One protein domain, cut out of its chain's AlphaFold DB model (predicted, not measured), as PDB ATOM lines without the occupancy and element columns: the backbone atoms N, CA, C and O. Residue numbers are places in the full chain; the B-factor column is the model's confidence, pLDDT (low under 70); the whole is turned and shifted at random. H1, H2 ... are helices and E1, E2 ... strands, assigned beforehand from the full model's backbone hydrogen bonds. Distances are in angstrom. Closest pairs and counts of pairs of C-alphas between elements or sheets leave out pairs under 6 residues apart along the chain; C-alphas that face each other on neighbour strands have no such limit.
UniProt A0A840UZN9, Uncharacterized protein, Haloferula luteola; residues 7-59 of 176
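What this domain is: This is residues 7 to 59 of the 176 residues of an uncharacterized protein of Haloferula luteola (UniProt A0A840UZN9). Two short helices, H1 and H2, set about at right angles to each other, make one end of the domain, and a small hairpin of two short strands, E1 and E2, makes the other. A long link, residues 35 to 46, leads from the helices to the hairpin and pairs briefly beside E2 on its way, while residues 30 to 36 stick out. The printed part has 53 residues, with the named elements in the order H1, H2, E1, E2; the sheet, E1 - E2, is antiparallel and the class is mixed, helices and strands. The whole is compact, with a radius of gyration of the C-alphas of 10.9 A and spans of 30 by 20 by 17 A.

Where its parts are: H1, residues 7 to 18, begins with C-alpha 7 at (99.158, 95.948, 108.773) and is 16.8 A long. H2, residues 25 to 34, is 14.3 A long and begins with C-alpha 25 at (89.103, 100.951, 104.555). E1, residues 47 to 49, and E2, residues 56 to 58, are 6.9 A each; E2 ends with C-alpha 58 at (83.713, 81.699, 109.490).

How they stand to each other: H1 and H2 only just touch, with 3 pairs of C-alphas within 8 A, and H1 does so with residues 9 to 13 alone. Their closest C-alphas, those of Ile 13 and Glu 25, are 7.1 A apart. Their lines are about perpendicular, at 85 degrees. In both helices every O i to N i+4 pair is within hydrogen-bond range. E1 and E2 form an antiparallel hairpin, at 138 degrees between directions, with N 48 and O 57 at 2.9 A and N 57 and O 48 at 2.8 A. Residues 39 to 40 pair antiparallel with residues 56 to 57 of E2. H1 is apart from E1 and E2, and H2 is apart from E2.

The domain as a whole: The two C-alphas farthest apart, those of Gly 20 and Pro 45, are 31.0 A apart. The printed part has no cut. The link from H2 to E1 is long, with 12 residues. Mean pLDDT of the printed part is 70.6, and 22 residues are under 70, among them residues 41 to 54.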
ATOM      1  N   ASP A   7      98.254  96.658 109.681       77.25
ATOM      2  CA  ASP A   7      99.158  95.948 108.773       77.25
ATOM      3  C   ASP A   7      98.406  94.878 107.973       77.25
ATOM      4  O   ASP A   7      98.617  94.692 106.775       77.25
ATOM      5  N   THR A   8      97.458  94.205 108.627       75.31
ATOM      6  CA  THR A   8      96.579  93.215 108.000       75.31
ATOM      7  C   THR A   8      95.559  93.893 107.088       75.31
ATOM      8  O   THR A   8      95.277  93.400 105.996       75.31
ATOM      9  N   LEU A   9      95.034  95.049 107.500       77.31
ATOM     10  CA  LEU A   9      94.101  95.844 106.708       77.31
ATOM     11  C   LEU A   9      94.754  96.340 105.409       77.31
ATOM     12  O   LEU A   9      94.138  96.239 104.351       77.31
ATOM     13  N   GLN A  10      96.003  96.811 105.456       79.00
ATOM     14  CA  GLN A  10      96.743  97.236 104.263       79.00
ATOM     15  C   GLN A  10      96.934  96.099 103.254       79.00
ATOM     16  O   GLN A  10      96.773  96.313 102.056       79.00
ATOM     17  N   GLN A  11      97.210  94.881 103.723       76.12
ATOM     18  CA  GLN A  11      97.313  93.707 102.849       76.12
ATOM     19  C   GLN A  11      95.965  93.351 102.203       76.12
ATOM     20  O   GLN A  11      95.916  93.034 101.017       76.12
ATOM     21  N   VAL A  12      94.857  93.453 102.946       74.12
ATOM     22  CA  VAL A  12      93.504  93.260 102.392       74.12
ATOM     23  C   VAL A  12      93.169  94.343 101.363       74.12
ATOM     24  O   VAL A  12      92.618  94.042 100.308       74.12
ATOM     25  N   ILE A  13      93.527  95.598 101.639       77.75
ATOM     26  CA  ILE A  13      93.350  96.721 100.714       77.75
ATOM     27  C   ILE A  13      94.168  96.504  99.432       77.75
ATOM     28  O   ILE A  13      93.629  96.673  98.339       77.75
ATOM     29  N   ALA A  14      95.423  96.064  99.547       76.94
ATOM     30  CA  ALA A  14      96.273  95.739  98.403       76.94
ATOM     31  C   ALA A  14      95.671  94.611  97.549       76.94
ATOM     32  O   ALA A  14      95.550  94.759  96.335       76.94
ATOM     33  N   LEU A  15      95.187  93.536  98.181       73.06
ATOM     34  CA  LEU A  15      94.497  92.440  97.491       73.06
ATOM     35  C   LEU A  15      93.212  92.906  96.786       73.06
ATOM     36  O   LEU A  15      92.915  92.461  95.677       73.06
ATOM     37  N   ARG A  16      92.441  93.820  97.389       73.38
ATOM     38  CA  ARG A  16      91.248  94.406  96.749       73.38
ATOM     39  C   ARG A  16      91.619  95.273  95.546       73.38
ATOM     40  O   ARG A  16      90.945  95.184  94.520       73.38
ATOM     41  N   ALA A  17      92.701  96.045  95.644       76.56
ATOM     42  CA  ALA A  17      93.215  96.855  94.544       76.56
ATOM     43  C   ALA A  17      93.674  95.986  93.362       76.56
ATOM     44  O   ALA A  17      93.273  96.245  92.228       76.56
ATOM     45  N   GLU A  18      94.435  94.918  93.622       74.00
ATOM     46  CA  GLU A  18      94.884  93.960  92.598       74.00
ATOM     47  C   GLU A  18      93.712  93.305  91.853       74.00
ATOM     48  O   GLU A  18      93.772  93.080  90.643       74.00
ATOM     49  N   ASN A  19      92.607  93.049  92.555       67.94
ATOM     50  CA  ASN A  19      91.419  92.425  91.978       67.94
ATOM     51  C   ASN A  19      90.450  93.414  91.297       67.94
ATOM     52  O   ASN A  19      89.471  92.979  90.671       67.94
ATOM     53  N   GLY A  20      90.738  94.719  91.339       65.19
ATOM     54  CA  GLY A  20      89.938  95.775  90.713       65.19
ATOM     55  C   GLY A  20      88.675  96.151  91.493       65.19
ATOM     56  O   GLY A  20      87.681  96.550  90.885       65.19
ATOM     57  N   LEU A  21      88.687  95.979  92.817       66.69
ATOM     58  CA  LEU A  21      87.620  96.391  93.729       66.69
ATOM     59  C   LEU A  21      87.994  97.683  94.456       66.69
ATOM     60  O   LEU A  21      89.159  98.078  94.501       66.69
ATOM     61  N   GLU A  22      87.000  98.331  95.065       70.00
ATOM     62  CA  GLU A  22      87.246  99.509  95.895       70.00
ATOM     63  C   GLU A  22      88.158  99.149  97.075       70.00
ATOM     64  O   GLU A  22      87.804  98.358  97.959       70.00
ATOM     65  N   ALA A  23      89.355  99.730  97.046       73.06
ATOM     66  CA  ALA A  23      90.478  99.466  97.936       73.06
ATOM     67  C   ALA A  23      90.583 100.546  99.025       73.06
ATOM     68  O   ALA A  23      91.631 101.149  99.230       73.06
ATOM     69  N   ASN A  24      89.466 100.808  99.704       76.88
ATOM     70  CA  ASN A  24      89.388 101.759 100.811       76.88
ATOM     71  C   ASN A  24      88.977 101.031 102.093       76.88
ATOM     72  O   ASN A  24      88.211 100.068 102.048       76.88
ATOM     73  N   GLU A  25      89.437 101.520 103.244       77.31
ATOM     74  CA  GLU A  25      89.103 100.951 104.555       77.31
ATOM     75  C   GLU A  25      87.586 100.891 104.797       77.31
ATOM     76  O   GLU A  25      87.062  99.863 105.227       77.31
ATOM     77  N   SER A  26      86.859 101.953 104.440       77.75
ATOM     78  CA  SER A  26      85.397 101.989 104.549       77.75
ATOM     79  C   SER A  26      84.727 100.900 103.714       77.75
ATOM     80  O   SER A  26      83.825 100.229 104.201       77.75
ATOM     81  N   ALA A  27      85.211 100.658 102.493       71.62
ATOM     82  CA  ALA A  27      84.670  99.629 101.612       71.62
ATOM     83  C   ALA A  27      84.904  98.213 102.170       71.62
ATOM     84  O   ALA A  27      84.032  97.352 102.056       71.62
ATOM     85  N   VAL A  28      86.046  97.978 102.831       74.62
ATOM     86  CA  VAL A  28      86.333  96.710 103.522       74.62
ATOM     87  C   VAL A  28      85.320  96.465 104.638       74.62
ATOM     88  O   VAL A  28      84.700  95.401 104.688       74.62
ATOM     89  N   TYR A  29      85.114  97.447 105.516       74.81
ATOM     90  CA  TYR A  29      84.177  97.302 106.631       74.81
ATOM     91  C   TYR A  29      82.712  97.255 106.183       74.81
ATOM     92  O   TYR A  29      81.945  96.460 106.728       74.81
ATOM     93  N   ASP A  30      82.330  98.027 105.166       75.38
ATOM     94  CA  ASP A  30      80.982  97.996 104.595       75.38
ATOM     95  C   ASP A  30      80.668  96.632 103.984       75.38
ATOM     96  O   ASP A  30      79.576  96.095 104.187       75.38
ATOM     97  N   ASP A  31      81.621  96.024 103.277       71.00
ATOM     98  CA  ASP A  31      81.425  94.696 102.709       71.00
ATOM     99  C   ASP A  31      81.409  93.610 103.783       71.00
ATOM    100  O   ASP A  31      80.589  92.691 103.703       71.00
ATOM    101  N   LEU A  32      82.236  93.720 104.828       72.81
ATOM    102  CA  LEU A  32      82.179  92.827 105.991       72.81
ATOM    103  C   LEU A  32      80.823  92.922 106.707       72.81
ATOM    104  O   LEU A  32      80.242  91.897 107.080       72.81
ATOM    105  N   ALA A  33      80.277  94.132 106.842       72.12
ATOM    106  CA  ALA A  33      78.966  94.374 107.432       72.12
ATOM    107  C   ALA A  33      77.826  93.827 106.558       72.12
ATOM    108  O   ALA A  33      76.976  93.084 107.058       72.12
ATOM    109  N   LYS A  34      77.829  94.120 105.250       71.25
ATOM    110  CA  LYS A  34      76.831  93.622 104.283       71.25
ATOM    111  C   LYS A  34      76.818  92.098 104.212       71.25
ATOM    112  O   LYS A  34      75.754  91.483 104.226       71.25
ATOM    113  N   SER A  35      77.997  91.482 104.177       63.84
ATOM    114  CA  SER A  35      78.152  90.025 104.112       63.84
ATOM    115  C   SER A  35      77.955  89.328 105.465       63.84
ATOM    116  O   SER A  35      77.908  88.098 105.520       63.84
ATOM    117  N   LYS A  36      77.810  90.093 106.560       67.38
ATOM    118  CA  LYS A  36      77.740  89.597 107.947       67.38
ATOM    119  C   LYS A  36      78.915  88.673 108.301       67.38
ATOM    120  O   LYS A  36      78.774  87.798 109.161       67.38
ATOM    121  N   CYS A  37      80.056  88.859 107.639       67.50
ATOM    122  CA  CYS A  37      81.221  88.009 107.812       67.50
ATOM    123  C   CYS A  37      81.829  88.233 109.191       67.50
ATOM    124  O   CYS A  37      82.279  89.326 109.528       67.50
ATOM    125  N   LYS A  38      81.869  87.166 109.989       71.25
ATOM    126  CA  LYS A  38      82.701  87.131 111.190       71.25
ATOM    127  C   LYS A  38      84.106  86.721 110.778       71.25
ATOM    128  O   LYS A  38      84.257  85.683 110.128       71.25
ATOM    129  N   TRP A  39      85.092  87.512 111.181       75.06
ATOM    130  CA  TRP A  39      86.495  87.290 110.862       75.06
ATOM    131  C   TRP A  39      87.340  87.132 112.133       75.06
ATOM    132  O   TRP A  39      86.945  87.590 113.205       75.06
ATOM    133  N   THR A  40      88.474  86.445 112.015       72.31
ATOM    134  CA  THR A  40      89.495  86.276 113.056       72.31
ATOM    135  C   THR A  40      90.887  86.362 112.430       72.31
ATOM    136  O   THR A  40      91.065  86.062 111.251       72.31
ATOM    137  N   LEU A  41      91.892  86.753 113.219       69.81
ATOM    138  CA  LEU A  41      93.309  86.673 112.813       69.81
ATOM    139  C   LEU A  41      93.908  85.290 113.066       69.81
ATOM    140  O   LEU A  41      94.894  84.915 112.447       69.81
ATOM    141  N   ALA A  42      93.321  84.546 114.002       67.88
ATOM    142  CA  ALA A  42      93.773  83.217 114.369       67.88
ATOM    143  C   ALA A  42      93.015  82.146 113.583       67.88
ATOM    144  O   ALA A  42      91.786  82.217 113.440       67.88
ATOM    145  N   GLU A  43      93.752  81.127 113.154       61.31
ATOM    146  CA  GLU A  43      93.179  79.884 112.663       61.31
ATOM    147  C   GLU A  43      92.416  79.213 113.808       61.31
ATOM    148  O   GLU A  43      92.955  78.923 114.877       61.31
ATOM    149  N   THR A  44      91.122  79.000 113.610       61.97
ATOM    150  CA  THR A  44      90.275  78.324 114.591       61.97
ATOM    151  C   THR A  44      89.405  77.305 113.867       61.97
ATOM    152  O   THR A  44      89.075  77.510 112.701       61.97
ATOM    153  N   PRO A  45      88.938  76.228 114.522       62.84
ATOM    154  CA  PRO A  45      88.260  75.119 113.834       62.84
ATOM    155  C   PRO A  45      87.015  75.515 113.020       62.84
ATOM    156  O   PRO A  45      86.557  74.766 112.161       62.84
ATOM    157  N   ARG A  46      86.426  76.684 113.313       63.47
ATOM    158  CA  ARG A  46      85.218  77.208 112.655       63.47
ATOM    159  C   ARG A  46      85.497  78.270 111.586       63.47
ATOM    160  O   ARG A  46      84.562  78.645 110.870       63.47
ATOM    161  N   TYR A  47      86.728  78.765 111.491       66.25
ATOM    162  CA  TYR A  47      87.127  79.849 110.600       66.25
ATOM    163  C   TYR A  47      88.202  79.334 109.652       66.25
ATOM    164  O   TYR A  47      89.165  78.704 110.073       66.25
ATOM    165  N   ARG A  48      88.013  79.560 108.355       64.50
ATOM    166  CA  ARG A  48      88.953  79.133 107.319       64.50
ATOM    167  C   ARG A  48      89.524  80.352 106.626       64.50
ATOM    168  O   ARG A  48      88.871  81.395 106.571       64.50
ATOM    169  N   GLN A  49      90.734  80.208 106.112       64.25
ATOM    170  CA  GLN A  49      91.362  81.259 105.335       64.25
ATOM    171  C   GLN A  49      90.528  81.518 104.073       64.25
ATOM    172  O   GLN A  49      90.198  80.582 103.342       64.25
ATOM    173  N   ALA A  50      90.135  82.775 103.867       63.41
ATOM    174  CA  ALA A  50      89.417  83.195 102.670       63.41
ATOM    175  C   ALA A  50      90.441  83.422 101.548       63.41
ATOM    176  O   ALA A  50      90.969  84.525 101.419       63.41
ATOM    177  N   GLY A  51      90.770  82.343 100.831       65.81
ATOM    178  CA  GLY A  51      91.805  82.287  99.790       65.81
ATOM    179  C   GLY A  51      93.163  82.850 100.233       65.81
ATOM    180  O   GLY A  51      93.755  82.312 101.165       65.81
ATOM    181  N   ARG A  52      93.692  83.884  99.567       64.00
ATOM    182  CA  ARG A  52      94.981  84.547  99.887       64.00
ATOM    183  C   ARG A  52      94.831  85.684 100.894       64.00
ATOM    184  O   ARG A  52      95.825  86.320 101.244       64.00
ATOM    185  N   SER A  53      93.616  85.948 101.373       67.88
ATOM    186  CA  SER A  53      93.404  86.950 102.407       67.88
ATOM    187  C   SER A  53      94.145  86.567 103.697       67.88
ATOM    188  O   SER A  53      94.127  85.397 104.095       67.88
ATOM    189  N   PRO A  54      94.771  87.535 104.392       69.75
ATOM    190  CA  PRO A  54      95.418  87.293 105.679       69.75
ATOM    191  C   PRO A  54      94.416  87.155 106.841       69.75
ATOM    192  O   PRO A  54      94.834  86.956 107.980       69.75
ATOM    193  N   ILE A  55      93.105  87.265 106.585       72.19
ATOM    194  CA  ILE A  55      92.053  87.067 107.589       72.19
ATOM    195  C   ILE A  55      91.325  85.731 107.403       72.19
ATOM    196  O   ILE A  55      91.047  85.279 106.289       72.19
ATOM    197  N   PHE A  56      90.963  85.115 108.526       68.94
ATOM    198  CA  PHE A  56      90.160  83.899 108.570       68.94
ATOM    199  C   PHE A  56      88.695  84.270 108.730       68.94
ATOM    200  O   PHE A  56      88.343  85.115 109.546       68.94
ATOM    201  N   ILE A  57      87.813  83.628 107.971       72.38
ATOM    202  CA  ILE A  57      86.382  83.930 107.967       72.38
ATOM    203  C   ILE A  57      85.608  82.669 108.310       72.38
ATOM    204  O   ILE A  57      85.973  81.554 107.932       72.38
ATOM    205  N   SER A  58      84.541  82.831 109.090       70.38
ATOM    206  CA  SER A  58      83.713  81.699 109.490       70.38
ATOM    207  C   SER A  58      83.166  81.003 108.245       70.38
ATOM    208  O   SER A  58      82.575  81.648 107.380       70.38
ATOM    209  N   GLY A  59      83.320  79.675 108.174       60.84
ATOM    210  CA  GLY A  59      82.967  78.892 106.981       60.84
ATOM    211  C   GLY A  59      81.503  79.011 106.544       60.84
ATOM    212  O   GLY A  59      81.180  78.721 105.401       60.84
TER     213      GLY A  59